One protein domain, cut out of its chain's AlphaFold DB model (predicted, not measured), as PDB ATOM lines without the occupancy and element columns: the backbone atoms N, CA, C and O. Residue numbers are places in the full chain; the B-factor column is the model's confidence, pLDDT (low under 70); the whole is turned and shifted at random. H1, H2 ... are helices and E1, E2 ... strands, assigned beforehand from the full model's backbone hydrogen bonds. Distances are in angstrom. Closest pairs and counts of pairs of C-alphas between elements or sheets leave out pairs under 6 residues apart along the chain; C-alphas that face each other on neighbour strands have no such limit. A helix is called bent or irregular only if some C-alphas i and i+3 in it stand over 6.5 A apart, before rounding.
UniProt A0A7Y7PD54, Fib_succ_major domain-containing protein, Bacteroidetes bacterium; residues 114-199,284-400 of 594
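AT A GLANCE: This is residues 114 to 199 and 284 to 400 of the 594 residues of the protein "Fib_succ_major domain-containing protein" of Bacteroidetes bacterium (UniProt A0A7Y7PD54). A twisted six-stranded sheet is the middle of three layers, with H2 and H5 over one face and H3 and H4 over the other. The end of a small hairpin, E5 and E6, sticks out at residues 305 to 310, while unnamed residues 114 to 138 and 357 to 385 make two long stretches. The 203 printed residues hold five named helices and eight named strands, in the order E1 H1 H2 E2 H3 E3 E4 E5 E6 H4 E7 H5 E8; under half, 84, are in named elements, and the class is mixed. The sheet's order is E2 E1 E3 E4 E7 E8, mixed, with E8 alone antiparallel to its neighbour. The whole is compact, with a radius of gyration of the C-alphas of 16.5 A and spans of 49 by 41 by 40 A.

HOW THE PARTS SIT: In the sheet, E2, residues 171 to 176, is parallel to E1, residues 139 to 144, with N 142 and O 173 2.8 A apart. E3, residues 193 to 196, is parallel to E1, with N 143 and O 195 at 2.8 A. E4, residues 290 to 292, is parallel to E3, with N 292 and O 194 at 2.8 A. E7, residues 325 to 331, is parallel to E4, with N 327 and O 291 at 2.8 A. E8, residues 386 to 392, is antiparallel to E7, with N 326 and O 391 at 2.8 A. H2, residues 155 to 164, is over E2 and E1 at a height of 9.6 A. H5, residues 341 to 356, is on the same face, over E7; its residues 349 to 356 touch H2, the closest C-alphas being Leu 163 and Val 356, 6.8 A, at a shallow tilt of 9 degrees, the same way. On the opposite face H3, residues 182 to 190, is on the sheet at a height of 9.5 A, and H4, residues 314 to 319, is over E7 at 8.7 A. H1, residues 147 to 150, is close to but not clearly touching H5, the closest C-alphas being Phe 150 and Asn 341, 7.1 A. E1, H1, H2 and E2 form a strand-helix-strand unit, two parallel neighbour strands joined through helices, with a right-handed crossover; E2, H3 and E3 form a split one, with E1 between the strands, also right-handed. E5, residues 304 to 306, and E6, residues 309 to 311, are an antiparallel hairpin, with N 311 and O 304 at 3.1 A. Every O i to N i+4 pair is within hydrogen-bond range in H4 and H5, 5 of 6 in H2, and 0 of 5 in H3, where 5 of 6 O i to N i+3 pairs are; H1 is too short for such a pair.

IN THESE COORDINATES: E1 begins at C-alpha 139, (198.210, 146.983, 133.105), and E8 ends at C-alpha 392, (208.443, 158.255, 120.067). H5 is 21.7 A long, E8 18.2 A, E7 17.6 A and E2 16.6 A. H3 is irregular, but only just: C-alphas 186 and 189 are 6.8 A apart.

THE WHOLE: The two C-alphas farthest apart are those of Pro 378 and Lys 400, 50.6 A. Residues 200 to 283 are not printed, and C-alphas 199 and 284 are 22.4 A apart across this cut. The links E4 to E5 and H5 to E8 are long. The mean pLDDT of the printed part is 71.5, and 80 residues are under 70, among them residues 114 to 135 and 353 to 388.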
ATOM      1  N   GLY A 114     186.602 138.694 107.263       37.59
ATOM      2  CA  GLY A 114     186.499 137.301 106.758       37.59
ATOM      3  C   GLY A 114     186.845 137.040 105.287       37.59
ATOM      4  O   GLY A 114     186.007 136.603 104.504       37.59
ATOM      5  N   GLY A 115     188.118 137.200 104.912       35.06
ATOM      6  CA  GLY A 115     188.680 136.667 103.664       35.06
ATOM      7  C   GLY A 115     189.536 135.423 103.929       35.06
ATOM      8  O   GLY A 115     190.280 135.386 104.907       35.06
ATOM      9  N   LYS A 116     189.423 134.390 103.077       37.69
ATOM     10  CA  LYS A 116     190.120 133.089 103.202       37.69
ATOM     11  C   LYS A 116     191.620 133.230 103.530       37.69
ATOM     12  O   LYS A 116     192.267 134.133 102.998       37.69
ATOM     13  N   PRO A 117     192.195 132.286 104.302       32.66
ATOM     14  CA  PRO A 117     193.599 132.328 104.694       32.66
ATOM     15  C   PRO A 117     194.500 132.335 103.458       32.66
ATOM     16  O   PRO A 117     194.426 131.441 102.611       32.66
ATOM     17  N   LYS A 118     195.377 133.333 103.367       37.88
ATOM     18  CA  LYS A 118     196.561 133.272 102.513       37.88
ATOM     19  C   LYS A 118     197.784 133.339 103.406       37.88
ATOM     20  O   LYS A 118     197.991 134.309 104.122       37.88
ATOM     21  N   ASN A 119     198.585 132.284 103.327       38.28
ATOM     22  CA  ASN A 119     199.876 132.186 103.983       38.28
ATOM     23  C   ASN A 119     200.867 133.125 103.290       38.28
ATOM     24  O   ASN A 119     201.350 132.818 102.198       38.28
ATOM     25  N   SER A 120     201.222 134.230 103.931       38.19
ATOM     26  CA  SER A 120     202.486 134.910 103.648       38.19
ATOM     27  C   SER A 120     202.942 135.653 104.894       38.19
ATOM     28  O   SER A 120     202.646 136.829 105.051       38.19
ATOM     29  N   GLY A 121     203.632 134.925 105.774       35.53
ATOM     30  CA  GLY A 121     204.099 135.439 107.055       35.53
ATOM     31  C   GLY A 121     205.073 136.605 106.909       35.53
ATOM     32  O   GLY A 121     206.045 136.542 106.149       35.53
ATOM     33  N   ALA A 122     204.802 137.652 107.678       36.81
ATOM     34  CA  ALA A 122     205.767 138.656 108.081       36.81
ATOM     35  C   ALA A 122     206.663 138.090 109.200       36.81
ATOM     36  O   ALA A 122     206.172 137.424 110.105       36.81
ATOM     37  N   TYR A 123     207.970 138.356 109.156       36.31
ATOM     38  CA  TYR A 123     208.901 138.006 110.234       36.31
ATOM     39  C   TYR A 123     209.528 139.265 110.832       36.31
ATOM     40  O   TYR A 123     209.972 140.155 110.099       36.31
ATOM     41  N   LEU A 124     209.588 139.292 112.163       40.84
ATOM     42  CA  LEU A 124     210.375 140.229 112.959       40.84
ATOM     43  C   LEU A 124     211.876 140.020 112.696       40.84
ATOM     44  O   LEU A 124     212.334 138.890 112.514       40.84
ATOM     45  N   LYS A 125     212.656 141.103 112.706       37.47
ATOM     46  CA  LYS A 125     214.117 141.029 112.849       37.47
ATOM     47  C   LYS A 125     214.484 141.484 114.257       37.47
ATOM     48  O   LYS A 125     214.063 142.557 114.667       37.47
ATOM     49  N   SER A 126     215.274 140.677 114.963       37.34
ATOM     50  CA  SER A 126     215.782 141.006 116.293       37.34
ATOM     51  C   SER A 126     216.737 142.201 116.253       37.34
ATOM     52  O   SER A 126     217.499 142.405 115.297       37.34
ATOM     53  N   SER A 127     216.686 143.005 117.312       40.34
ATOM     54  CA  SER A 127     217.602 144.111 117.564       40.34
ATOM     55  C   SER A 127     218.872 143.654 118.276       40.34
ATOM     56  O   SER A 127     218.913 142.619 118.930       40.34
ATOM     57  N   THR A 128     219.913 144.480 118.176       41.56
ATOM     58  CA  THR A 128     221.169 144.357 118.928       41.56
ATOM     59  C   THR A 128     221.398 145.567 119.843       41.56
ATOM     60  O   THR A 128     222.545 145.893 120.128       41.56
ATOM     61  N   THR A 129     220.359 146.317 120.215       41.53
ATOM     62  CA  THR A 129     220.494 147.541 121.023       41.53
ATOM     63  C   THR A 129     219.716 147.390 122.329       41.53
ATOM     64  O   THR A 129     218.545 147.045 122.299       41.53
ATOM     65  N   LYS A 130     220.345 147.649 123.484       44.09
ATOM     66  CA  LYS A 130     219.651 147.646 124.786       44.09
ATOM     67  C   LYS A 130     218.617 148.778 124.855       44.09
ATOM     68  O   LYS A 130     218.937 149.907 124.490       44.09
ATOM     69  N   SER A 131     217.431 148.469 125.379       50.34
ATOM     70  CA  SER A 131     216.375 149.441 125.674       50.34
ATOM     71  C   SER A 131     216.787 150.405 126.790       50.34
ATOM     72  O   SER A 131     217.363 149.968 127.788       50.34
ATOM     73  N   LYS A 132     216.493 151.703 126.639       54.25
ATOM     74  CA  LYS A 132     216.700 152.731 127.676       54.25
ATOM     75  C   LYS A 132     215.422 153.124 128.423       54.25
ATOM     76  O   LYS A 132     215.521 153.837 129.418       54.25
ATOM     77  N   ASN A 133     214.250 152.675 127.972       59.03
ATOM     78  CA  ASN A 133     212.958 152.971 128.590       59.03
ATOM     79  C   ASN A 133     212.343 151.701 129.208       59.03
ATOM     80  O   ASN A 133     212.372 150.627 128.618       59.03
ATOM     81  N   THR A 134     211.750 151.786 130.396       65.50
ATOM     82  CA  THR A 134     211.094 150.630 131.036       65.50
ATOM     83  C   THR A 134     209.601 150.885 131.152       65.50
ATOM     84  O   THR A 134     209.202 151.880 131.756       65.50
ATOM     85  N   ILE A 135     208.772 149.973 130.633       69.50
ATOM     86  CA  ILE A 135     207.334 149.992 130.920       69.50
ATOM     87  C   ILE A 135     207.157 149.432 132.328       69.50
ATOM     88  O   ILE A 135     207.306 148.235 132.571       69.50
ATOM     89  N   THR A 136     206.876 150.313 133.282       74.38
ATOM     90  CA  THR A 136     206.725 149.913 134.691       74.38
ATOM     91  C   THR A 136     205.288 149.545 135.044       74.38
ATOM     92  O   THR A 136     205.057 148.790 135.990       74.38
ATOM     93  N   ASN A 137     204.319 150.052 134.282       85.44
ATOM     94  CA  ASN A 137     202.912 149.739 134.463       85.44
ATOM     95  C   ASN A 137     202.555 148.457 133.702       85.44
ATOM     96  O   ASN A 137     202.598 148.425 132.480       85.44
ATOM     97  N   LYS A 138     202.193 147.396 134.425       87.44
ATOM     98  CA  LYS A 138     201.867 146.086 133.838       87.44
ATOM     99  C   LYS A 138     200.407 145.944 133.405       87.44
ATOM    100  O   LYS A 138     200.015 144.872 132.949       87.44
ATOM    101  N   LYS A 139     199.596 146.992 133.563       93.75
ATOM    102  CA  LYS A 139     198.210 146.983 133.105       93.75
ATOM    103  C   LYS A 139     198.151 147.120 131.592       93.75
ATOM    104  O   LYS A 139     198.780 148.018 131.025       93.75
ATOM    105  N   VAL A 140     197.359 146.265 130.962       94.31
ATOM    106  CA  VAL A 140     197.092 146.278 129.525       94.31
ATOM    107  C   VAL A 140     195.608 146.508 129.302       94.31
ATOM    108  O   VAL A 140     194.791 145.828 129.913       94.31
ATOM    109  N   LEU A 141     195.262 147.435 128.419       97.12
ATOM    110  CA  LEU A 141     193.898 147.620 127.944       97.12
ATOM    111  C   LEU A 141     193.798 147.158 126.494       97.12
ATOM    112  O   LEU A 141     194.525 147.666 125.645       97.12
ATOM    113  N   ILE A 142     192.869 146.253 126.202       96.00
ATOM    114  CA  ILE A 142     192.382 146.018 124.842       96.00
ATOM    115  C   ILE A 142     191.049 146.750 124.695       96.00
ATOM    116  O   ILE A 142     190.068 146.405 125.359       96.00
ATOM    117  N   PHE A 143     191.034 147.781 123.857       96.12
ATOM    118  CA  PHE A 143     189.882 148.629 123.571       96.12
ATOM    119  C   PHE A 143     189.330 148.258 122.190       96.12
ATOM    120  O   PHE A 143     189.876 148.680 121.169       96.12
ATOM    121  N   SER A 144     188.264 147.453 122.159       93.31
ATOM    122  CA  SER A 144     187.690 146.907 120.924       93.31
ATOM    123  C   SER A 144     186.201 147.268 120.762       93.31
ATOM    124  O   SER A 144     185.315 146.444 121.006       93.31
ATOM    125  N   PRO A 145     185.882 148.510 120.352       91.56
ATOM    126  CA  PRO A 145     184.510 149.035 120.265       91.56
ATOM    127  C   PRO A 145     183.648 148.401 119.166       91.56
ATOM    128  O   PRO A 145     182.455 148.667 119.091       91.56
ATOM    129  N   VAL A 146     184.257 147.595 118.300       82.50
ATOM    130  CA  VAL A 146     183.630 146.937 117.148       82.50
ATOM    131  C   VAL A 146     184.158 145.507 117.058       82.50
ATOM    132  O   VAL A 146     184.721 145.071 116.052       82.50
ATOM    133  N   THR A 147     184.050 144.775 118.171       85.00
ATOM    134  CA  THR A 147     184.811 143.536 118.394       85.00
ATOM    135  C   THR A 147     184.544 142.503 117.306       85.00
ATOM    136  O   THR A 147     185.483 141.914 116.775       85.00
ATOM    137  N   ASN A 148     183.278 142.294 116.947       80.00
ATOM    138  CA  ASN A 148     182.894 141.282 115.956       80.00
ATOM    139  C   ASN A 148     183.211 141.696 114.513       80.00
ATOM    140  O   ASN A 148     183.302 140.835 113.638       80.00
ATOM    141  N   ASP A 149     183.401 142.994 114.270       73.88
ATOM    142  CA  ASP A 149     183.810 143.500 112.962       73.88
ATOM    143  C   ASP A 149     185.313 143.372 112.755       73.88
ATOM    144  O   ASP A 149     185.743 143.379 111.608       73.88
ATOM    145  N   PHE A 150     186.100 143.263 113.832       71.88
ATOM    146  CA  PHE A 150     187.559 143.155 113.791       71.88
ATOM    147  C   PHE A 150     188.065 141.720 114.016       71.88
ATOM    148  O   PHE A 150     188.971 141.249 113.322       71.88
ATOM    149  N   TYR A 151     187.464 140.999 114.967       74.38
ATOM    150  CA  TYR A 151     187.850 139.646 115.354       74.38
ATOM    151  C   TYR A 151     186.806 138.621 114.937       74.38
ATOM    152  O   TYR A 151     185.628 138.723 115.280       74.38
ATOM    153  N   ALA A 152     187.260 137.538 114.304       71.81
ATOM    154  CA  ALA A 152     186.421 136.355 114.201       71.81
ATOM    155  C   ALA A 152     186.193 135.744 115.602       71.81
ATOM    156  O   ALA A 152     187.046 135.888 116.492       71.81
ATOM    157  N   PRO A 153     185.084 135.011 115.817       72.50
ATOM    158  CA  PRO A 153     184.789 134.391 117.105       72.50
ATOM    159  C   PRO A 153     185.977 133.597 117.671       72.50
ATOM    160  O   PRO A 153     186.497 132.677 117.038       72.50
ATOM    161  N   GLY A 154     186.410 133.964 118.880       71.88
ATOM    162  CA  GLY A 154     187.515 133.319 119.596       71.88
ATOM    163  C   GLY A 154     188.928 133.808 119.243       71.88
ATOM    164  O   GLY A 154     189.872 133.352 119.884       71.88
ATOM    165  N   GLU A 155     189.116 134.719 118.280       78.44
ATOM    166  CA  GLU A 155     190.448 135.273 117.967       78.44
ATOM    167  C   GLU A 155     190.973 136.180 119.086       78.44
ATOM    168  O   GLU A 155     192.072 135.937 119.583       78.44
ATOM    169  N   LEU A 156     190.169 137.141 119.553       84.38
ATOM    170  CA  LEU A 156     190.542 138.044 120.651       84.38
ATOM    171  C   LEU A 156     190.940 137.280 121.928       84.38
ATOM    172  O   LEU A 156     191.921 137.614 122.587       84.38
ATOM    173  N   GLY A 157     190.245 136.177 122.227       84.25
ATOM    174  CA  GLY A 157     190.562 135.327 123.378       84.25
ATOM    175  C   GLY A 157     191.956 134.685 123.314       84.25
ATOM    176  O   GLY A 157     192.531 134.371 124.355       84.25
ATOM    177  N   LYS A 158     192.542 134.508 122.120       82.88
ATOM    178  CA  LYS A 158     193.922 134.006 121.975       82.88
ATOM    179  C   LYS A 158     194.946 135.062 122.379       82.88
ATOM    180  O   LYS A 158     195.933 134.716 123.021       82.88
ATOM    181  N   ILE A 159     194.701 136.319 122.013       83.81
ATOM    182  CA  ILE A 159     195.569 137.455 122.346       83.81
ATOM    183  C   ILE A 159     195.516 137.707 123.848       83.81
ATOM    184  O   ILE A 159     196.554 137.745 124.506       83.81
ATOM    185  N   GLU A 160     194.306 137.737 124.407       88.94
ATOM    186  CA  GLU A 160     194.081 137.793 125.850       88.94
ATOM    187  C   GLU A 160     194.804 136.647 126.575       88.94
ATOM    188  O   GLU A 160     195.537 136.882 127.534       88.94
ATOM    189  N   SER A 161     194.677 135.408 126.086       83.06
ATOM    190  CA  SER A 161     195.374 134.255 126.673       83.06
ATOM    191  C   SER A 161     196.896 134.391 126.601       83.06
ATOM    192  O   SER A 161     197.580 134.004 127.545       83.06
ATOM    193  N   LEU A 162     197.444 134.932 125.509       80.00
ATOM    194  CA  LEU A 162     198.885 135.133 125.346       80.00
ATOM    195  C   LEU A 162     199.426 136.191 126.317       80.00
ATOM    196  O   LEU A 162     200.460 135.975 126.945       80.00
ATOM    197  N   LEU A 163     198.711 137.304 126.474       84.69
ATOM    198  CA  LEU A 163     199.059 138.358 127.426       84.69
ATOM    199  C   LEU A 163     198.963 137.854 128.874       84.69
ATOM    200  O   LEU A 163     199.909 138.023 129.645       84.69
ATOM    201  N   ASN A 164     197.870 137.165 129.221       82.50
ATOM    202  CA  ASN A 164     197.634 136.624 130.565       82.50
ATOM    203  C   ASN A 164     198.606 135.496 130.946       82.50
ATOM    204  O   ASN A 164     198.944 135.343 132.116       82.50
ATOM    205  N   SER A 165     199.058 134.696 129.977       73.19
ATOM    206  CA  SER A 165     200.043 133.625 130.209       73.19
ATOM    207  C   SER A 165     201.496 134.094 130.102       73.19
ATOM    208  O   SER A 165     202.415 133.286 130.248       73.19
ATOM    209  N   SER A 166     201.723 135.386 129.852       73.25
ATOM    210  CA  SER A 166     203.072 135.932 129.765       73.25
ATOM    211  C   SER A 166     203.791 135.885 131.115       73.25
ATOM    212  O   SER A 166     203.225 136.179 132.169       73.25
ATOM    213  N   SER A 167     205.090 135.593 131.081       63.12
ATOM    214  CA  SER A 167     205.973 135.648 132.253       63.12
ATOM    215  C   SER A 167     206.238 137.082 132.739       63.12
ATOM    216  O   SER A 167     206.798 137.284 133.810       63.12
ATOM    217  N   VAL A 168     205.764 138.097 132.005       68.50
ATOM    218  CA  VAL A 168     205.773 139.503 132.431       68.50
ATOM    219  C   VAL A 168     204.823 139.744 133.618       68.50
ATOM    220  O   VAL A 168     205.080 140.641 134.428       68.50
ATOM    221  N   GLY A 169     203.749 138.958 133.758       75.56
ATOM    222  CA  GLY A 169     202.724 139.155 134.792       75.56
ATOM    223  C   GLY A 169     201.851 140.382 134.520       75.56
ATOM    224  O   GLY A 169     201.771 141.281 135.358       75.56
ATOM    225  N   LEU A 170     201.271 140.442 133.320       85.44
ATOM    226  CA  LEU A 170     200.401 141.532 132.873       85.44
ATOM    227  C   LEU A 170     198.995 141.421 133.475       85.44
ATOM    228  O   LEU A 170     198.475 140.323 133.652       85.44
ATOM    229  N   ASP A 171     198.386 142.573 133.753       91.44
ATOM    230  CA  ASP A 171     197.000 142.710 134.219       91.44
ATOM    231  C   ASP A 171     196.137 143.195 133.048       91.44
ATOM    232  O   ASP A 171     196.166 144.375 132.692       91.44
ATOM    233  N   VAL A 172     195.457 142.264 132.376       94.75
ATOM    234  CA  VAL A 172     194.764 142.524 131.108       94.75
ATOM    235  C   VAL A 172     193.300 142.869 131.359       94.75
ATOM    236  O   VAL A 172     192.529 142.065 131.876       94.75
ATOM    237  N   THR A 173     192.897 144.055 130.920       97.19
ATOM    238  CA  THR A 173     191.504 144.495 130.837       97.19
ATOM    239  C   THR A 173     191.068 144.493 129.378       97.19
ATOM    240  O   THR A 173     191.741 145.067 128.525       97.19
ATOM    241  N   VAL A 174     189.927 143.873 129.086       96.12
ATOM    242  CA  VAL A 174     189.333 143.868 127.744       96.12
ATOM    243  C   VAL A 174     187.984 144.569 127.807       96.12
ATOM    244  O   VAL A 174     187.092 144.129 128.532       96.12
ATOM    245  N   LEU A 175     187.835 145.641 127.035       96.75
ATOM    246  CA  LEU A 175     186.568 146.339 126.842       96.75
ATOM    247  C   LEU A 175     186.090 146.092 125.415       96.75
ATOM    248  O   LEU A 175     186.866 146.205 124.464       96.75
ATOM    249  N   LYS A 176     184.815 145.723 125.281       94.31
ATOM    250  CA  LYS A 176     184.199 145.356 124.004       94.31
ATOM    251  C   LYS A 176     182.972 146.198 123.738       94.31
ATOM    252  O   LYS A 176     182.212 146.483 124.665       94.31
ATOM    253  N   ASP A 177     182.768 146.536 122.473       91.75
ATOM    254  CA  ASP A 177     181.535 147.138 121.976       91.75
ATOM    255  C   ASP A 177     181.111 148.320 122.869       91.75
ATOM    256  O   ASP A 177     181.936 149.188 123.151       91.75
ATOM    257  N   SER A 178     179.893 148.326 123.418       91.94
ATOM    258  CA  SER A 178     179.360 149.414 124.254       91.94
ATOM    259  C   SER A 178     180.136 149.705 125.549       91.94
ATOM    260  O   SER A 178     179.854 150.702 126.205       91.94
ATOM    261  N   GLN A 179     181.089 148.858 125.954       94.88
ATOM    262  CA  GLN A 179     181.988 149.142 127.081       94.88
ATOM    263  C   GLN A 179     183.091 150.144 126.712       94.88
ATOM    264  O   GLN A 179     183.743 150.696 127.595       94.88
ATOM    265  N   CYS A 180     183.330 150.359 125.420       95.06
ATOM    266  CA  CYS A 180     184.365 151.238 124.889       95.06
ATOM    267  C   CYS A 180     183.855 152.680 124.749       95.06
ATOM    268  O   CYS A 180     183.857 153.249 123.657       95.06
ATOM    269  N   THR A 181     183.361 153.261 125.837       94.38
ATOM    270  CA  THR A 181     182.813 154.622 125.838       94.38
ATOM    271  C   THR A 181     183.912 155.675 125.668       94.38
ATOM    272  O   THR A 181     185.097 155.401 125.862       94.38
ATOM    273  N   TYR A 182     183.541 156.896 125.275       93.62
ATOM    274  CA  TYR A 182     184.526 157.951 124.994       93.62
ATOM    275  C   TYR A 182     185.392 158.310 126.216       93.62
ATOM    276  O   TYR A 182     186.562 158.645 126.071       93.62
ATOM    277  N   ASP A 183     184.835 158.230 127.422       93.94
ATOM    278  CA  ASP A 183     185.490 158.589 128.681       93.94
ATOM    279  C   ASP A 183     186.515 157.542 129.137       93.94
ATOM    280  O   ASP A 183     187.438 157.862 129.887       93.94
ATOM    281  N   VAL A 184     186.448 156.314 128.612       96.75
ATOM    282  CA  VAL A 184     187.510 155.312 128.800       96.75
ATOM    283  C   VAL A 184     188.846 155.814 128.244       96.75
ATOM    284  O   VAL A 184     189.892 155.451 128.785       96.75
ATOM    285  N   VAL A 185     188.844 156.682 127.227       95.62
ATOM    286  CA  VAL A 185     190.070 157.281 126.671       95.62
ATOM    287  C   VAL A 185     190.855 158.045 127.746       95.62
ATOM    288  O   VAL A 185     192.085 157.993 127.764       95.62
ATOM    289  N   ASP A 186     190.178 158.656 128.724       95.50
ATOM    290  CA  ASP A 186     190.834 159.357 129.838       95.50
ATOM    291  C   ASP A 186     191.565 158.394 130.791       95.50
ATOM    292  O   ASP A 186     192.497 158.795 131.499       95.50
ATOM    293  N   SER A 187     191.155 157.121 130.808       96.81
ATOM    294  CA  SER A 187     191.774 156.062 131.611       96.81
ATOM    295  C   SER A 187     193.012 155.451 130.954       96.81
ATOM    296  O   SER A 187     193.735 154.716 131.617       96.81
ATOM    297  N   PHE A 188     193.325 155.768 129.690       97.06
ATOM    298  CA  PHE A 188     194.501 155.207 129.004       97.06
ATOM    299  C   PHE A 188     195.810 155.453 129.767       97.06
ATOM    300  O   PHE A 188     196.693 154.599 129.762       97.06
ATOM    301  N   LYS A 189     195.900 156.570 130.501       94.94
ATOM    302  CA  LYS A 189     197.025 156.905 131.394       94.94
ATOM    303  C   LYS A 189     197.285 155.861 132.489       94.94
ATOM    304  O   LYS A 189     198.389 155.787 133.024       94.94
ATOM    305  N   ASP A 190     196.265 155.083 132.847       96.00
ATOM    306  CA  ASP A 190     196.314 154.084 133.913       96.00
ATOM    307  C   ASP A 190     196.835 152.729 133.407       96.00
ATOM    308  O   ASP A 190     197.037 151.812 134.208       96.00
ATOM    309  N   TYR A 191     197.117 152.607 132.104       95.44
ATOM    310  CA  TYR A 191     197.641 151.407 131.457       95.44
ATOM    311  C   TYR A 191     199.051 151.645 130.909       95.44
ATOM    312  O   TYR A 191     199.376 152.728 130.421       95.44
ATOM    313  N   GLY A 192     199.905 150.623 130.992       89.69
ATOM    314  CA  GLY A 192     201.230 150.643 130.368       89.69
ATOM    315  C   GLY A 192     201.186 150.326 128.878       89.69
ATOM    316  O   GLY A 192     202.018 150.813 128.117       89.69
ATOM    317  N   LEU A 193     200.177 149.566 128.454       91.06
ATOM    318  CA  LEU A 193     199.879 149.283 127.056       91.06
ATOM    319  C   LEU A 193     198.382 149.432 126.806       91.06
ATOM    320  O   LEU A 193     197.574 148.832 127.512       91.06
ATOM    321  N   VAL A 194     198.021 150.171 125.766       95.69
ATOM    322  CA  VAL A 194     196.660 150.213 125.229       95.69
ATOM    323  C   VAL A 194     196.698 149.742 123.783       95.69
ATOM    324  O   VAL A 194     197.437 150.291 122.969       95.69
ATOM    325  N   ILE A 195     195.893 148.738 123.464       93.44
ATOM    326  CA  ILE A 195     195.657 148.223 122.119       93.44
ATOM    327  C   ILE A 195     194.303 148.773 121.659       93.44
ATOM    328  O   ILE A 195     193.282 148.525 122.299       93.44
ATOM    329  N   LEU A 196     194.302 149.570 120.589       93.62
ATOM    330  CA  LEU A 196     193.116 150.217 120.023       93.62
ATOM    331  C   LEU A 196     192.627 149.456 118.786       93.62
ATOM    332  O   LEU A 196     192.903 149.866 117.656       93.62
ATOM    333  N   ASP A 197     191.868 148.381 118.993       90.12
ATOM    334  CA  ASP A 197     191.281 147.557 117.926       90.12
ATOM    335  C   ASP A 197     189.932 148.117 117.493       90.12
ATOM    336  O   ASP A 197     188.858 147.571 117.760       90.12
ATOM    337  N   THR A 198     190.004 149.273 116.849       86.88
ATOM    338  CA  THR A 198     188.846 150.078 116.477       86.88
ATOM    339  C   THR A 198     188.805 150.345 114.975       86.88
ATOM    340  O   THR A 198     189.766 150.108 114.231       86.88
ATOM    341  N   HIS A 199     187.682 150.861 114.486       76.94
ATOM    342  CA  HIS A 199     187.658 151.562 113.213       76.94
ATOM    343  C   HIS A 199     188.259 152.954 113.386       76.94
ATOM    344  O   HIS A 199     187.848 153.745 114.222       76.94
ATOM    345  N   PRO A 284     194.469 163.760 129.307       94.81
ATOM    346  CA  PRO A 284     195.569 163.685 130.269       94.81
ATOM    347  C   PRO A 284     196.905 163.276 129.627       94.81
ATOM    348  O   PRO A 284     196.962 162.767 128.511       94.81
ATOM    349  N   SER A 285     198.007 163.465 130.363       94.44
ATOM    350  CA  SER A 285     199.311 162.929 129.953       94.44
ATOM    351  C   SER A 285     199.358 161.400 130.083       94.44
ATOM    352  O   SER A 285     198.761 160.829 130.993       94.44
ATOM    353  N   LEU A 286     200.116 160.766 129.190       93.94
ATOM    354  CA  LEU A 286     200.244 159.323 128.995       93.94
ATOM    355  C   LEU A 286     201.687 158.829 129.241       93.94
ATOM    356  O   LEU A 286     202.144 157.888 128.604       93.94
ATOM    357  N   SER A 287     202.438 159.469 130.143       87.25
ATOM    358  CA  SER A 287     203.909 159.358 130.247       87.25
ATOM    359  C   SER A 287     204.513 157.987 130.564       87.25
ATOM    360  O   SER A 287     205.724 157.817 130.446       87.25
ATOM    361  N   ASN A 288     203.697 157.002 130.929       84.25
ATOM    362  CA  ASN A 288     204.119 155.616 131.153       84.25
ATOM    363  C   ASN A 288     203.310 154.629 130.298       84.25
ATOM    364  O   ASN A 288     203.198 153.455 130.640       84.25
ATOM    365  N   THR A 289     202.704 155.127 129.223       89.56
ATOM    366  CA  THR A 289     201.792 154.381 128.363       89.56
ATOM    367  C   THR A 289     202.403 154.222 126.981       89.56
ATOM    368  O   THR A 289     203.082 155.108 126.456       89.56
ATOM    369  N   ILE A 290     202.121 153.078 126.378       88.25
ATOM    370  CA  ILE A 290     202.306 152.807 124.960       88.25
ATOM    371  C   ILE A 290     200.936 152.615 124.349       88.25
ATOM    372  O   ILE A 290     200.099 151.903 124.904       88.25
ATOM    373  N   ILE A 291     200.713 153.232 123.197       92.56
ATOM    374  CA  ILE A 291     199.461 153.096 122.463       92.56
ATOM    375  C   ILE A 291     199.747 152.354 121.164       92.56
ATOM    376  O   ILE A 291     200.599 152.766 120.382       92.56
ATOM    377  N   PHE A 292     199.004 151.286 120.908       90.38
ATOM    378  CA  PHE A 292     198.945 150.626 119.616       90.38
ATOM    379  C   PHE A 292     197.650 151.014 118.903       90.38
ATOM    380  O   PHE A 292     196.579 150.484 119.180       90.38
ATOM    381  N   GLY A 293     197.762 151.972 117.983       90.06
ATOM    382  CA  GLY A 293     196.682 152.433 117.119       90.06
ATOM    383  C   GLY A 293     196.412 151.456 115.979       90.06
ATOM    384  O   GLY A 293     196.835 151.701 114.842       90.06
ATOM    385  N   ASN A 294     195.717 150.357 116.285       86.00
ATOM    386  CA  ASN A 294     195.403 149.261 115.366       86.00
ATOM    387  C   ASN A 294     194.220 149.578 114.435       86.00
ATOM    388  O   ASN A 294     193.216 148.868 114.357       86.00
ATOM    389  N   PHE A 295     194.316 150.688 113.706       83.38
ATOM    390  CA  PHE A 295     193.228 151.150 112.858       83.38
ATOM    391  C   PHE A 295     193.702 151.901 111.608       83.38
ATOM    392  O   PHE A 295     194.860 152.296 111.477       83.38
ATOM    393  N   CYS A 296     192.799 152.050 110.631       79.00
ATOM    394  CA  CYS A 296     193.108 152.679 109.350       79.00
ATOM    395  C   CYS A 296     193.543 154.127 109.576       79.00
ATOM    396  O   CYS A 296     192.971 154.819 110.408       79.00
ATOM    397  N   TRP A 297     194.537 154.585 108.819       80.12
ATOM    398  CA  TRP A 297     195.058 155.957 108.882       80.12
ATOM    399  C   TRP A 297     195.648 156.408 110.223       80.12
ATOM    400  O   TRP A 297     196.120 157.541 110.299       80.12
ATOM    401  N   GLY A 298     195.722 155.535 111.231       86.38
ATOM    402  CA  GLY A 298     196.183 155.899 112.568       86.38
ATOM    403  C   GLY A 298     197.616 156.427 112.633       86.38
ATOM    404  O   GLY A 298     197.930 157.128 113.583       86.38
ATOM    405  N   GLY A 299     198.474 156.139 111.646       83.56
ATOM    406  CA  GLY A 299     199.862 156.618 111.579       83.56
ATOM    407  C   GLY A 299     200.075 157.848 110.698       83.56
ATOM    408  O   GLY A 299     201.213 158.167 110.364       83.56
ATOM    409  N   HIS A 300     199.008 158.511 110.250       86.06
ATOM    410  CA  HIS A 300     199.134 159.741 109.476       86.06
ATOM    411  C   HIS A 300     199.658 160.876 110.363       86.06
ATOM    412  O   HIS A 300     199.057 161.163 111.391       86.06
ATOM    413  N   THR A 301     200.726 161.557 109.948       87.19
ATOM    414  CA  THR A 301     201.413 162.538 110.812       87.19
ATOM    415  C   THR A 301     201.293 163.984 110.345       87.19
ATOM    416  O   THR A 301     201.692 164.913 111.045       87.19
ATOM    417  N   LYS A 302     200.776 164.213 109.136       85.69
ATOM    418  CA  LYS A 302     200.745 165.545 108.533       85.69
ATOM    419  C   LYS A 302     199.401 166.216 108.769       85.69
ATOM    420  O   LYS A 302     198.391 165.695 108.303       85.69
ATOM    421  N   PRO A 303     199.368 167.402 109.393       81.75
ATOM    422  CA  PRO A 303     198.216 168.273 109.266       81.75
ATOM    423  C   PRO A 303     197.935 168.495 107.787       81.75
ATOM    424  O   PRO A 303     198.845 168.721 106.981       81.75
ATOM    425  N   GLY A 304     196.671 168.395 107.425       72.06
ATOM    426  CA  GLY A 304     196.256 168.483 106.044       72.06
ATOM    427  C   GLY A 304     195.022 169.340 105.910       72.06
ATOM    428  O   GLY A 304     194.233 169.506 106.836       72.06
ATOM    429  N   THR A 305     194.842 169.859 104.708       59.16
ATOM    430  CA  THR A 305     193.530 170.264 104.235       59.16
ATOM    431  C   THR A 305     192.963 169.099 103.454       59.16
ATOM    432  O   THR A 305     193.253 168.929 102.269       59.16
ATOM    433  N   SER A 306     192.174 168.286 104.133       53.94
ATOM    434  CA  SER A 306     191.257 167.382 103.461       53.94
ATOM    435  C   SER A 306     189.874 167.979 103.625       53.94
ATOM    436  O   SER A 306     189.556 168.550 104.663       53.94
ATOM    437  N   PHE A 307     189.045 167.870 102.596       51.66
ATOM    438  CA  PHE A 307     187.616 168.152 102.746       51.66
ATOM    439  C   PHE A 307     187.273 169.630 103.002       51.66
ATOM    440  O   PHE A 307     186.233 169.948 103.569       51.66
ATOM    441  N   GLY A 308     188.142 170.549 102.558       51.19
ATOM    442  CA  GLY A 308     187.969 171.994 102.761       51.19
ATOM    443  C   GLY A 308     188.265 172.461 104.188       51.19
ATOM    444  O   GLY A 308     188.017 173.618 104.510       51.19
ATOM    445  N   THR A 309     188.807 171.579 105.032       52.78
ATOM    446  CA  THR A 309     189.024 171.818 106.460       52.78
ATOM    447  C   THR A 309     190.432 171.431 106.862       52.78
ATOM    448  O   THR A 309     190.927 170.370 106.478       52.78
ATOM    449  N   THR A 310     191.074 172.276 107.660       72.69
ATOM    450  CA  THR A 310     192.299 171.887 108.353       72.69
ATOM    451  C   THR A 310     191.938 170.885 109.441       72.69
ATOM    452  O   THR A 310     191.068 171.172 110.258       72.69
ATOM    453  N   TYR A 311     192.588 169.726 109.438       76.88
ATOM    454  CA  TYR A 311     192.448 168.721 110.491       76.88
ATOM    455  C   TYR A 311     193.797 168.447 111.154       76.88
ATOM    456  O   TYR A 311     194.851 168.562 110.513       76.88
ATOM    457  N   ASN A 312     193.736 168.019 112.415       85.69
ATOM    458  CA  ASN A 312     194.871 167.467 113.142       85.69
ATOM    459  C   ASN A 312     194.789 165.938 113.103       85.69
ATOM    460  O   ASN A 312     193.733 165.386 113.404       85.69
ATOM    461  N   PRO A 313     195.849 165.231 112.692       89.75
ATOM    462  CA  PRO A 313     195.829 163.777 112.702       89.75
ATOM    463  C   PRO A 313     195.851 163.212 114.129       89.75
ATOM    464  O   PRO A 313     196.296 163.878 115.065       89.75
ATOM    465  N   ILE A 314     195.444 161.952 114.287       91.69
ATOM    466  CA  ILE A 314     195.459 161.270 115.586       91.69
ATOM    467  C   ILE A 314     196.868 161.041 116.124       91.69
ATOM    468  O   ILE A 314     197.084 161.193 117.326       91.69
ATOM    469  N   GLU A 315     197.819 160.643 115.277       92.31
ATOM    470  CA  GLU A 315     199.165 160.308 115.757       92.31
ATOM    471  C   GLU A 315     199.805 161.482 116.518       92.31
ATOM    472  O   GLU A 315     200.157 161.284 117.684       92.31
ATOM    473  N   PRO A 316     199.854 162.717 115.975       92.00
ATOM    474  CA  PRO A 316     200.372 163.862 116.716       92.00
ATOM    475  C   PRO A 316     199.577 164.162 117.991       92.00
ATOM    476  O   PRO A 316     200.169 164.562 118.993       92.00
ATOM    477  N   ALA A 317     198.254 163.956 117.982       94.12
ATOM    478  CA  ALA A 317     197.409 164.183 119.151       94.12
ATOM    479  C   ALA A 317     197.809 163.278 120.325       94.12
ATOM    480  O   ALA A 317     197.960 163.769 121.445       94.12
ATOM    481  N   PHE A 318     198.081 161.992 120.066       95.12
ATOM    482  CA  PHE A 318     198.664 161.101 121.069       95.12
ATOM    483  C   PHE A 318     200.090 161.513 121.424       95.12
ATOM    484  O   PHE A 318     200.383 161.671 122.607       95.12
ATOM    485  N   MET A 319     200.970 161.740 120.443       90.75
ATOM    486  CA  MET A 319     202.378 162.088 120.694       90.75
ATOM    487  C   MET A 319     202.552 163.301 121.612       90.75
ATOM    488  O   MET A 319     203.437 163.314 122.469       90.75
ATOM    489  N   ASN A 320     201.650 164.276 121.518       93.00
ATOM    490  CA  ASN A 320     201.632 165.460 122.376       93.00
ATOM    491  C   ASN A 320     201.212 165.177 123.836       93.00
ATOM    492  O   ASN A 320     201.237 166.084 124.670       93.00
ATOM    493  N   LYS A 321     200.843 163.939 124.187       94.25
ATOM    494  CA  LYS A 321     200.504 163.509 125.557       94.25
ATOM    495  C   LYS A 321     201.698 162.968 126.346       94.25
ATOM    496  O   LYS A 321     201.510 162.460 127.454       94.25
ATOM    497  N   ASN A 322     202.918 163.128 125.834       88.75
ATOM    498  CA  ASN A 322     204.171 162.658 126.441       88.75
ATOM    499  C   ASN A 322     204.261 161.136 126.604       88.75
ATOM    500  O   ASN A 322     204.970 160.688 127.497       88.75
ATOM    501  N   LEU A 323     203.539 160.347 125.804       90.31
ATOM    502  CA  LEU A 323     203.624 158.891 125.906       90.31
ATOM    503  C   LEU A 323     205.017 158.349 125.566       90.31
ATOM    504  O   LEU A 323     205.811 159.035 124.925       90.31
ATOM    505  N   ILE A 324     205.302 157.106 125.970       82.62
ATOM    506  CA  ILE A 324     206.585 156.456 125.662       82.62
ATOM    507  C   ILE A 324     206.728 156.329 124.143       82.62
ATOM    508  O   ILE A 324     207.729 156.755 123.566       82.62
ATOM    509  N   THR A 325     205.720 155.743 123.494       84.38
ATOM    510  CA  THR A 325     205.681 155.598 122.038       84.38
ATOM    511  C   THR A 325     204.273 155.249 121.551       84.38
ATOM    512  O   THR A 325     203.503 154.590 122.258       84.38
ATOM    513  N   TYR A 326     203.941 155.679 120.340       88.31
ATOM    514  CA  TYR A 326     202.714 155.350 119.621       88.31
ATOM    515  C   TYR A 326     203.042 154.430 118.445       88.31
ATOM    516  O   TYR A 326     203.990 154.676 117.705       88.31
ATOM    517  N   PHE A 327     202.245 153.389 118.233       83.75
ATOM    518  CA  PHE A 327     202.388 152.470 117.112       83.75
ATOM    519  C   PHE A 327     201.240 152.590 116.143       83.75
ATOM    520  O   PHE A 327     200.088 152.436 116.539       83.75
ATOM    521  N   SER A 328     201.543 152.762 114.857       83.81
ATOM    522  CA  SER A 328     200.519 152.640 113.822       83.81
ATOM    523  C   SER A 328     201.107 152.472 112.416       83.81
ATOM    524  O   SER A 328     202.314 152.293 112.222       83.81
ATOM    525  N   TYR A 329     200.220 152.492 111.424       76.94
ATOM    526  CA  TYR A 329     200.491 152.219 110.022       76.94
ATOM    527  C   TYR A 329     200.725 153.507 109.233       76.94
ATOM    528  O   TYR A 329     199.840 154.359 109.130       76.94
ATOM    529  N   THR A 330     201.902 153.628 108.624       76.62
ATOM    530  CA  THR A 330     202.268 154.768 107.777       76.62
ATOM    531  C   THR A 330     203.179 154.351 106.630       76.62
ATOM    532  O   THR A 330     203.966 153.416 106.749       76.62
ATOM    533  N   ASP A 331     203.139 155.068 105.510       72.19
ATOM    534  CA  ASP A 331     204.223 155.016 104.533       72.19
ATOM    535  C   ASP A 331     205.474 155.774 105.027       72.19
ATOM    536  O   ASP A 331     205.462 156.464 106.050       72.19
ATOM    537  N   SER A 332     206.578 155.663 104.283       70.00
ATOM    538  CA  SER A 332     207.853 156.317 104.619       70.00
ATOM    539  C   SER A 332     207.785 157.846 104.611       70.00
ATOM    540  O   SER A 332     208.719 158.499 105.063       70.00
ATOM    541  N   ALA A 333     206.724 158.423 104.052       73.44
ATOM    542  CA  ALA A 333     206.509 159.856 104.009       73.44
ATOM    543  C   ALA A 333     205.575 160.341 105.130       73.44
ATOM    544  O   ALA A 333     205.272 161.530 105.138       73.44
ATOM    545  N   GLY A 334     205.131 159.481 106.057       75.94
ATOM    546  CA  GLY A 334     204.230 159.867 107.151       75.94
ATOM    547  C   GLY A 334     202.749 159.900 106.759       75.94
ATOM    548  O   GLY A 334     201.947 160.524 107.453       75.94
ATOM    549  N   ASN A 335     202.369 159.308 105.620       79.00
ATOM    550  CA  ASN A 335     200.963 159.224 105.235       79.00
ATOM    551  C   ASN A 335     200.363 157.903 105.738       79.00
ATOM    552  O   ASN A 335     200.881 156.827 105.428       79.00
ATOM    553  N   GLY A 336     199.232 157.984 106.439       76.50
ATOM    554  CA  GLY A 336     198.428 156.814 106.793       76.50
ATOM    555  C   GLY A 336     197.835 156.094 105.574       76.50
ATOM    556  O   GLY A 336     197.876 156.590 104.444       76.50
ATOM    557  N   SER A 337     197.280 154.903 105.803       71.81
ATOM    558  CA  SER A 337     196.566 154.144 104.776       71.81
ATOM    559  C   SER A 337     195.478 153.257 105.373       71.81
ATOM    560  O   SER A 337     195.461 152.997 106.578       71.81
ATOM    561  N   SER A 338     194.583 152.774 104.512       71.00
ATOM    562  CA  SER A 338     193.677 151.683 104.858       71.00
ATOM    563  C   SER A 338     194.454 150.372 104.898       71.00
ATOM    564  O   SER A 338     195.228 150.091 103.983       71.00
ATOM    565  N   MET A 339     194.206 149.558 105.922       68.12
ATOM    566  CA  MET A 339     194.885 148.279 106.134       68.12
ATOM    567  C   MET A 339     193.885 147.125 106.115       68.12
ATOM    568  O   MET A 339     192.741 147.290 106.535       68.12
ATOM    569  N   SER A 340     194.318 145.964 105.619       65.44
ATOM    570  CA  SER A 340     193.557 144.717 105.727       65.44
ATOM    571  C   SER A 340     193.710 144.108 107.124       65.44
ATOM    572  O   SER A 340     194.741 144.280 107.771       65.44
ATOM    573  N   ASN A 341     192.728 143.332 107.591       65.69
ATOM    574  CA  ASN A 341     192.786 142.788 108.968       65.69
ATOM    575  C   ASN A 341     193.840 141.739 109.136       65.69
ATOM    576  O   ASN A 341     194.365 141.597 110.222       65.69
ATOM    577  N   ASN A 342     194.117 140.962 108.092       62.72
ATOM    578  CA  ASN A 342     195.177 139.972 108.190       62.72
ATOM    579  C   ASN A 342     196.490 140.683 108.506       62.72
ATOM    580  O   ASN A 342     197.182 140.277 109.429       62.72
ATOM    581  N   PHE A 343     196.749 141.810 107.839       67.00
ATOM    582  CA  PHE A 343     197.874 142.654 108.193       67.00
ATOM    583  C   PHE A 343     197.740 143.205 109.619       67.00
ATOM    584  O   PHE A 343     198.641 142.997 110.420       67.00
ATOM    585  N   CYS A 344     196.618 143.837 109.978       73.56
ATOM    586  CA  CYS A 344     196.427 144.391 111.323       73.56
ATOM    587  C   CYS A 344     196.641 143.361 112.451       73.56
ATOM    588  O   CYS A 344     197.334 143.639 113.426       73.56
ATOM    589  N   LYS A 345     196.118 142.146 112.280       72.75
ATOM    590  CA  LYS A 345     196.209 141.036 113.236       72.75
ATOM    591  C   LYS A 345     197.604 140.428 113.305       72.75
ATOM    592  O   LYS A 345     198.089 140.147 114.393       72.75
ATOM    593  N   GLU A 346     198.266 140.224 112.167       68.69
ATOM    594  CA  GLU A 346     199.665 139.768 112.152       68.69
ATOM    595  C   GLU A 346     200.573 140.772 112.864       68.69
ATOM    596  O   GLU A 346     201.518 140.398 113.559       68.69
ATOM    597  N   MET A 347     200.263 142.054 112.703       72.00
ATOM    598  CA  MET A 347     200.973 143.149 113.332       72.00
ATOM    599  C   MET A 347     200.737 143.218 114.839       72.00
ATOM    600  O   MET A 347     201.697 143.378 115.590       72.00
ATOM    601  N   GLU A 348     199.491 143.042 115.270       78.75
ATOM    602  CA  GLU A 348     199.129 142.910 116.678       78.75
ATOM    603  C   GLU A 348     199.818 141.703 117.329       78.75
ATOM    604  O   GLU A 348     200.510 141.872 118.330       78.75
ATOM    605  N   ASP A 349     199.710 140.504 116.740       71.12
ATOM    606  CA  ASP A 349     200.375 139.294 117.249       71.12
ATOM    607  C   ASP A 349     201.891 139.504 117.319       71.12
ATOM    608  O   ASP A 349     202.515 139.178 118.326       71.12
ATOM    609  N   SER A 350     202.486 140.128 116.301       68.25
ATOM    610  CA  SER A 350     203.914 140.442 116.305       68.25
ATOM    611  C   SER A 350     204.303 141.402 117.429       68.25
ATOM    612  O   SER A 350     205.283 141.146 118.127       68.25
ATOM    613  N   LEU A 351     203.550 142.489 117.627       74.25
ATOM    614  CA  LEU A 351     203.800 143.449 118.703       74.25
ATOM    615  C   LEU A 351     203.658 142.773 120.069       74.25
ATOM    616  O   LEU A 351     204.557 142.888 120.901       74.25
ATOM    617  N   VAL A 352     202.561 142.047 120.290       75.38
ATOM    618  CA  VAL A 352     202.292 141.341 121.546       75.38
ATOM    619  C   VAL A 352     203.403 140.335 121.831       75.38
ATOM    620  O   VAL A 352     203.951 140.345 122.928       75.38
ATOM    621  N   ARG A 353     203.822 139.523 120.853       67.81
ATOM    622  CA  ARG A 353     204.959 138.601 121.017       67.81
ATOM    623  C   ARG A 353     206.249 139.331 121.373       67.81
ATOM    624  O   ARG A 353     206.895 138.948 122.344       67.81
ATOM    625  N   SER A 354     206.588 140.392 120.646       66.38
ATOM    626  CA  SER A 354     207.789 141.196 120.906       66.38
ATOM    627  C   SER A 354     207.795 141.728 122.345       66.38
ATOM    628  O   SER A 354     208.785 141.625 123.066       66.38
ATOM    629  N   LEU A 355     206.640 142.225 122.792       68.62
ATOM    630  CA  LEU A 355     206.429 142.776 124.125       68.62
ATOM    631  C   LEU A 355     206.523 141.735 125.240       68.62
ATOM    632  O   LEU A 355     207.126 142.014 126.276       68.62
ATOM    633  N   VAL A 356     205.882 140.576 125.062       66.25
ATOM    634  CA  VAL A 356     205.580 139.664 126.181       66.25
ATOM    635  C   VAL A 356     206.287 138.319 126.114       66.25
ATOM    636  O   VAL A 356     206.369 137.620 127.123       66.25
ATOM    637  N   ILE A 357     206.788 137.937 124.939       58.25
ATOM    638  CA  ILE A 357     207.608 136.736 124.743       58.25
ATOM    639  C   ILE A 357     209.082 137.116 124.656       58.25
ATOM    640  O   ILE A 357     209.903 136.478 125.318       58.25
ATOM    641  N   ASP A 358     209.399 138.125 123.843       53.81
ATOM    642  CA  ASP A 358     210.783 138.488 123.527       53.81
ATOM    643  C   ASP A 358     211.334 139.593 124.441       53.81
ATOM    644  O   ASP A 358     212.545 139.797 124.481       53.81
ATOM    645  N   TYR A 359     210.460 140.260 125.208       57.53
ATOM    646  CA  TYR A 359     210.789 141.362 126.121       57.53
ATOM    647  C   TYR A 359     211.571 142.506 125.454       57.53
ATOM    648  O   TYR A 359     212.292 143.255 126.120       57.53
ATOM    649  N   ASP A 360     211.439 142.656 124.142       54.34
ATOM    650  CA  ASP A 360     212.239 143.561 123.331       54.34
ATOM    651  C   ASP A 360     211.317 144.341 122.400       54.34
ATOM    652  O   ASP A 360     210.546 143.758 121.643       54.34
ATOM    653  N   SER A 361     211.399 145.667 122.439       52.72
ATOM    654  CA  SER A 361     210.763 146.533 121.439       52.72
ATOM    655  C   SER A 361     211.764 147.300 120.579       52.72
ATOM    656  O   SER A 361     211.367 148.082 119.714       52.72
ATOM    657  N   THR A 362     213.063 147.084 120.798       42.84
ATOM    658  CA  THR A 362     214.123 148.025 120.427       42.84
ATOM    659  C   THR A 362     214.417 148.130 118.929       42.84
ATOM    660  O   THR A 362     215.305 148.895 118.558       42.84
ATOM    661  N   ARG A 363     213.703 147.389 118.062       46.66
ATOM    662  CA  ARG A 363     213.659 147.560 116.589       46.66
ATOM    663  C   ARG A 363     212.339 147.083 115.979       46.66
ATOM    664  O   ARG A 363     212.319 146.210 115.113       46.66
ATOM    665  N   LEU A 364     211.237 147.740 116.324       47.62
ATOM    666  CA  LEU A 364     210.009 147.674 115.513       47.62
ATOM    667  C   LEU A 364     210.169 148.330 114.121       47.62
ATOM    668  O   LEU A 364     209.218 148.357 113.337       47.62
ATOM    669  N   GLU A 365     211.375 148.799 113.767       37.91
ATOM    670  CA  GLU A 365     211.744 149.207 112.415       37.91
ATOM    671  C   GLU A 365     211.535 148.052 111.420       37.91
ATOM    672  O   GLU A 365     212.394 147.200 111.191       37.91
ATOM    673  N   HIS A 366     210.380 148.089 110.755       46.19
ATOM    674  CA  HIS A 366     210.030 147.274 109.593       46.19
ATOM    675  C   HIS A 366     209.546 145.857 109.897       46.19
ATOM    676  O   HIS A 366     209.924 144.901 109.206       46.19
ATOM    677  N   LEU A 367     208.587 145.740 110.819       39.81
ATOM    678  CA  LEU A 367     207.568 144.707 110.659       39.81
ATOM    679  C   LEU A 367     207.046 144.764 109.209       39.81
ATOM    680  O   LEU A 367     206.741 145.831 108.682       39.81
ATOM    681  N   THR A 368     207.176 143.632 108.522       40.28
ATOM    682  CA  THR A 368     207.679 143.550 107.141       40.28
ATOM    683  C   THR A 368     207.057 144.477 106.091       40.28
ATOM    684  O   THR A 368     205.900 144.876 106.141       40.28
ATOM    685  N   LYS A 369     207.834 144.726 105.029       43.91
ATOM    686  CA  LYS A 369     207.362 145.313 103.770       43.91
ATOM    687  C   LYS A 369     206.256 144.443 103.164       43.91
ATOM    688  O   LYS A 369     206.542 143.523 102.395       43.91
ATOM    689  N   TYR A 370     205.007 144.773 103.460       39.66
ATOM    690  CA  TYR A 370     203.872 144.120 102.836       39.66
ATOM    691  C   TYR A 370     203.636 144.714 101.443       39.66
ATOM    692  O   TYR A 370     203.586 145.931 101.248       39.66
ATOM    693  N   TRP A 371     203.543 143.842 100.441       40.09
ATOM    694  CA  TRP A 371     202.946 144.194  99.159       40.09
ATOM    695  C   TRP A 371     201.482 143.821  99.253       40.09
ATOM    696  O   TRP A 371     201.123 142.699  98.897       40.09
ATOM    697  N   ASP A 372     200.637 144.741  99.707       39.06
ATOM    698  CA  ASP A 372     199.218 144.463  99.601       39.06
ATOM    699  C   ASP A 372     198.811 144.547  98.120       39.06
ATOM    700  O   ASP A 372     198.890 145.599  97.477       39.06
ATOM    701  N   LYS A 373     198.462 143.397  97.537       37.38
ATOM    702  CA  LYS A 373     197.865 143.312  96.196       37.38
ATOM    703  C   LYS A 373     196.343 143.525  96.244       37.38
ATOM    704  O   LYS A 373     195.736 143.579  95.175       37.38
ATOM    705  N   GLU A 374     195.756 143.655  97.433       37.66
ATOM    706  CA  GLU A 374     194.320 143.760  97.718       37.66
ATOM    707  C   GLU A 374     193.892 145.162  98.218       37.66
ATOM    708  O   GLU A 374     192.769 145.335  98.675       37.66
ATOM    709  N   ILE A 375     194.698 146.215  98.008       38.22
ATOM    710  CA  ILE A 375     194.192 147.608  98.031       38.22
ATOM    711  C   ILE A 375     193.548 147.925  96.675       38.22
ATOM    712  O   ILE A 375     194.308 148.266  95.767       38.22
ATOM    713  N   MET A 376     192.217 147.852  96.477       38.94
ATOM    714  CA  MET A 376     191.558 148.306  95.217       38.94
ATOM    715  C   MET A 376     190.044 148.650  95.319       38.94
ATOM    716  O   MET A 376     189.373 148.005  96.118       38.94
ATOM    717  N   PRO A 377     189.431 149.401  94.349       47.41
ATOM    718  CA  PRO A 377     189.677 150.775  93.817       47.41
ATOM    719  C   PRO A 377     188.289 151.536  93.587       47.41
ATOM    720  O   PRO A 377     187.327 151.046  94.176       47.41
ATOM    721  N   PRO A 378     188.072 152.680  92.842       44.78
ATOM    722  CA  PRO A 378     188.676 153.157  91.583       44.78
ATOM    723  C   PRO A 378     189.080 154.654  91.556       44.78
ATOM    724  O   PRO A 378     188.409 155.465  90.937       44.78
ATOM    725  N   ILE A 379     190.253 155.016  92.090       33.31
ATOM    726  CA  ILE A 379     191.085 156.092  91.502       33.31
ATOM    727  C   ILE A 379     192.558 155.671  91.603       33.31
ATOM    728  O   ILE A 379     193.325 156.157  92.424       33.31
ATOM    729  N   GLY A 380     192.959 154.706  90.772       35.47
ATOM    730  CA  GLY A 380     194.361 154.313  90.626       35.47
ATOM    731  C   GLY A 380     194.890 153.370  91.713       35.47
ATOM    732  O   GLY A 380     194.704 153.540  92.912       35.47
ATOM    733  N   ARG A 381     195.600 152.331  91.271       38.62
ATOM    734  CA  ARG A 381     196.307 151.383  92.137       38.62
ATOM    735  C   ARG A 381     197.523 152.079  92.741       38.62
ATOM    736  O   ARG A 381     198.599 152.064  92.140       38.62
ATOM    737  N   ILE A 382     197.385 152.693  93.906       38.50
ATOM    738  CA  ILE A 382     198.546 153.240  94.603       38.50
ATOM    739  C   ILE A 382     199.286 152.079  95.282       38.50
ATOM    740  O   ILE A 382     198.940 151.645  96.373       38.50
ATOM    741  N   LYS A 383     200.340 151.567  94.631       48.28
ATOM    742  CA  LYS A 383     201.321 150.663  95.256       48.28
ATOM    743  C   LYS A 383     202.181 151.457  96.248       48.28
ATOM    744  O   LYS A 383     203.311 151.820  95.920       48.28
ATOM    745  N   ARG A 384     201.662 151.770  97.435       53.47
ATOM    746  CA  ARG A 384     202.465 152.355  98.520       53.47
ATOM    747  C   ARG A 384     202.917 151.259  99.471       53.47
ATOM    748  O   ARG A 384     202.159 150.358  99.802       53.47
ATOM    749  N   ARG A 385     204.189 151.322  99.866       58.06
ATOM    750  CA  ARG A 385     204.706 150.488 100.952       58.06
ATOM    751  C   ARG A 385     204.215 151.108 102.248       58.06
ATOM    752  O   ARG A 385     204.572 152.253 102.520       58.06
ATOM    753  N   VAL A 386     203.413 150.364 102.993       62.19
ATOM    754  CA  VAL A 386     203.030 150.731 104.353       62.19
ATOM    755  C   VAL A 386     203.951 149.996 105.314       62.19
ATOM    756  O   VAL A 386     204.360 148.861 105.062       62.19
ATOM    757  N   PHE A 387     204.310 150.687 106.379       64.12
ATOM    758  CA  PHE A 387     205.136 150.207 107.463       64.12
ATOM    759  C   PHE A 387     204.328 150.312 108.739       64.12
ATOM    760  O   PHE A 387     203.559 151.255 108.931       64.12
ATOM    761  N   PHE A 388     204.549 149.362 109.626       68.62
ATOM    762  CA  PHE A 388     204.263 149.594 111.022       68.62
ATOM    763  C   PHE A 388     205.446 150.304 111.658       68.62
ATOM    764  O   PHE A 388     206.591 149.891 111.451       68.62
ATOM    765  N   LYS A 389     205.169 151.395 112.364       71.00
ATOM    766  CA  LYS A 389     206.197 152.295 112.874       71.00
ATOM    767  C   LYS A 389     205.881 152.708 114.308       71.00
ATOM    768  O   LYS A 389     204.719 152.969 114.619       71.00
ATOM    769  N   SER A 390     206.922 152.795 115.132       76.25
ATOM    770  CA  SER A 390     206.924 153.597 116.352       76.25
ATOM    771  C   SER A 390     207.006 155.083 116.011       76.25
ATOM    772  O   SER A 390     207.698 155.519 115.082       76.25
ATOM    773  N   PHE A 391     206.324 155.874 116.815       75.00
ATOM    774  CA  PHE A 391     206.476 157.309 116.899       75.00
ATOM    775  C   PHE A 391     206.780 157.599 118.369       75.00
ATOM    776  O   PHE A 391     205.953 157.321 119.229       75.00
ATOM    777  N   GLY A 392     207.990 158.069 118.683       73.94
ATOM    778  CA  GLY A 392     208.443 158.255 120.067       73.94
ATOM    779  C   GLY A 392     209.720 157.484 120.365       73.94
ATOM    780  O   GLY A 392     210.627 157.461 119.536       73.94
ATOM    781  N   ALA A 393     209.815 156.891 121.554       63.38
ATOM    782  CA  ALA A 393     210.939 156.035 121.893       63.38
ATOM    783  C   ALA A 393     210.927 154.767 121.030       63.38
ATOM    784  O   ALA A 393     209.912 154.073 120.929       63.38
ATOM    785  N   ASP A 394     212.082 154.447 120.456       54.50
ATOM    786  CA  ASP A 394     212.284 153.236 119.661       54.50
ATOM    787  C   ASP A 394     212.779 152.066 120.524       54.50
ATOM    788  O   ASP A 394     213.169 151.037 119.984       54.50
ATOM    789  N   ASP A 395     212.829 152.227 121.856       56.12
ATOM    790  CA  ASP A 395     213.560 151.329 122.746       56.12
ATOM    791  C   ASP A 395     212.978 151.213 124.176       56.12
ATOM    792  O   ASP A 395     213.487 151.796 125.135       56.12
ATOM    793  N   TYR A 396     211.965 150.368 124.380       58.31
ATOM    794  CA  TYR A 396     211.328 150.104 125.688       58.31
ATOM    795  C   TYR A 396     211.201 148.595 126.052       58.31
ATOM    796  O   TYR A 396     211.152 147.731 125.180       58.31
ATOM    797  N   SER A 397     211.139 148.221 127.333       59.97
ATOM    798  CA  SER A 397     210.933 146.816 127.753       59.97
ATOM    799  C   SER A 397     210.142 146.701 129.059       59.97
ATOM    800  O   SER A 397     210.228 147.579 129.916       59.97
ATOM    801  N   TYR A 398     209.383 145.611 129.223       58.06
ATOM    802  CA  TYR A 398     208.785 145.214 130.506       58.06
ATOM    803  C   TYR A 398     209.789 144.557 131.462       58.06
ATOM    804  O   TYR A 398     209.526 144.448 132.662       58.06
ATOM    805  N   ALA A 399     210.922 144.084 130.944       55.06
ATOM    806  CA  ALA A 399     211.920 143.420 131.756       55.06
ATOM    807  C   ALA A 399     212.788 144.451 132.488       55.06
ATOM    808  O   ALA A 399     213.295 145.408 131.898       55.06
ATOM    809  N   LYS A 400     213.026 144.211 133.783       53.94
ATOM    810  CA  LYS A 400     214.065 144.886 134.579       53.94
ATOM    811  C   LYS A 400     215.440 144.323 134.190       53.94
ATOM    812  O   LYS A 400     216.155 143.720 134.985       53.94
TER     813      LYS A 400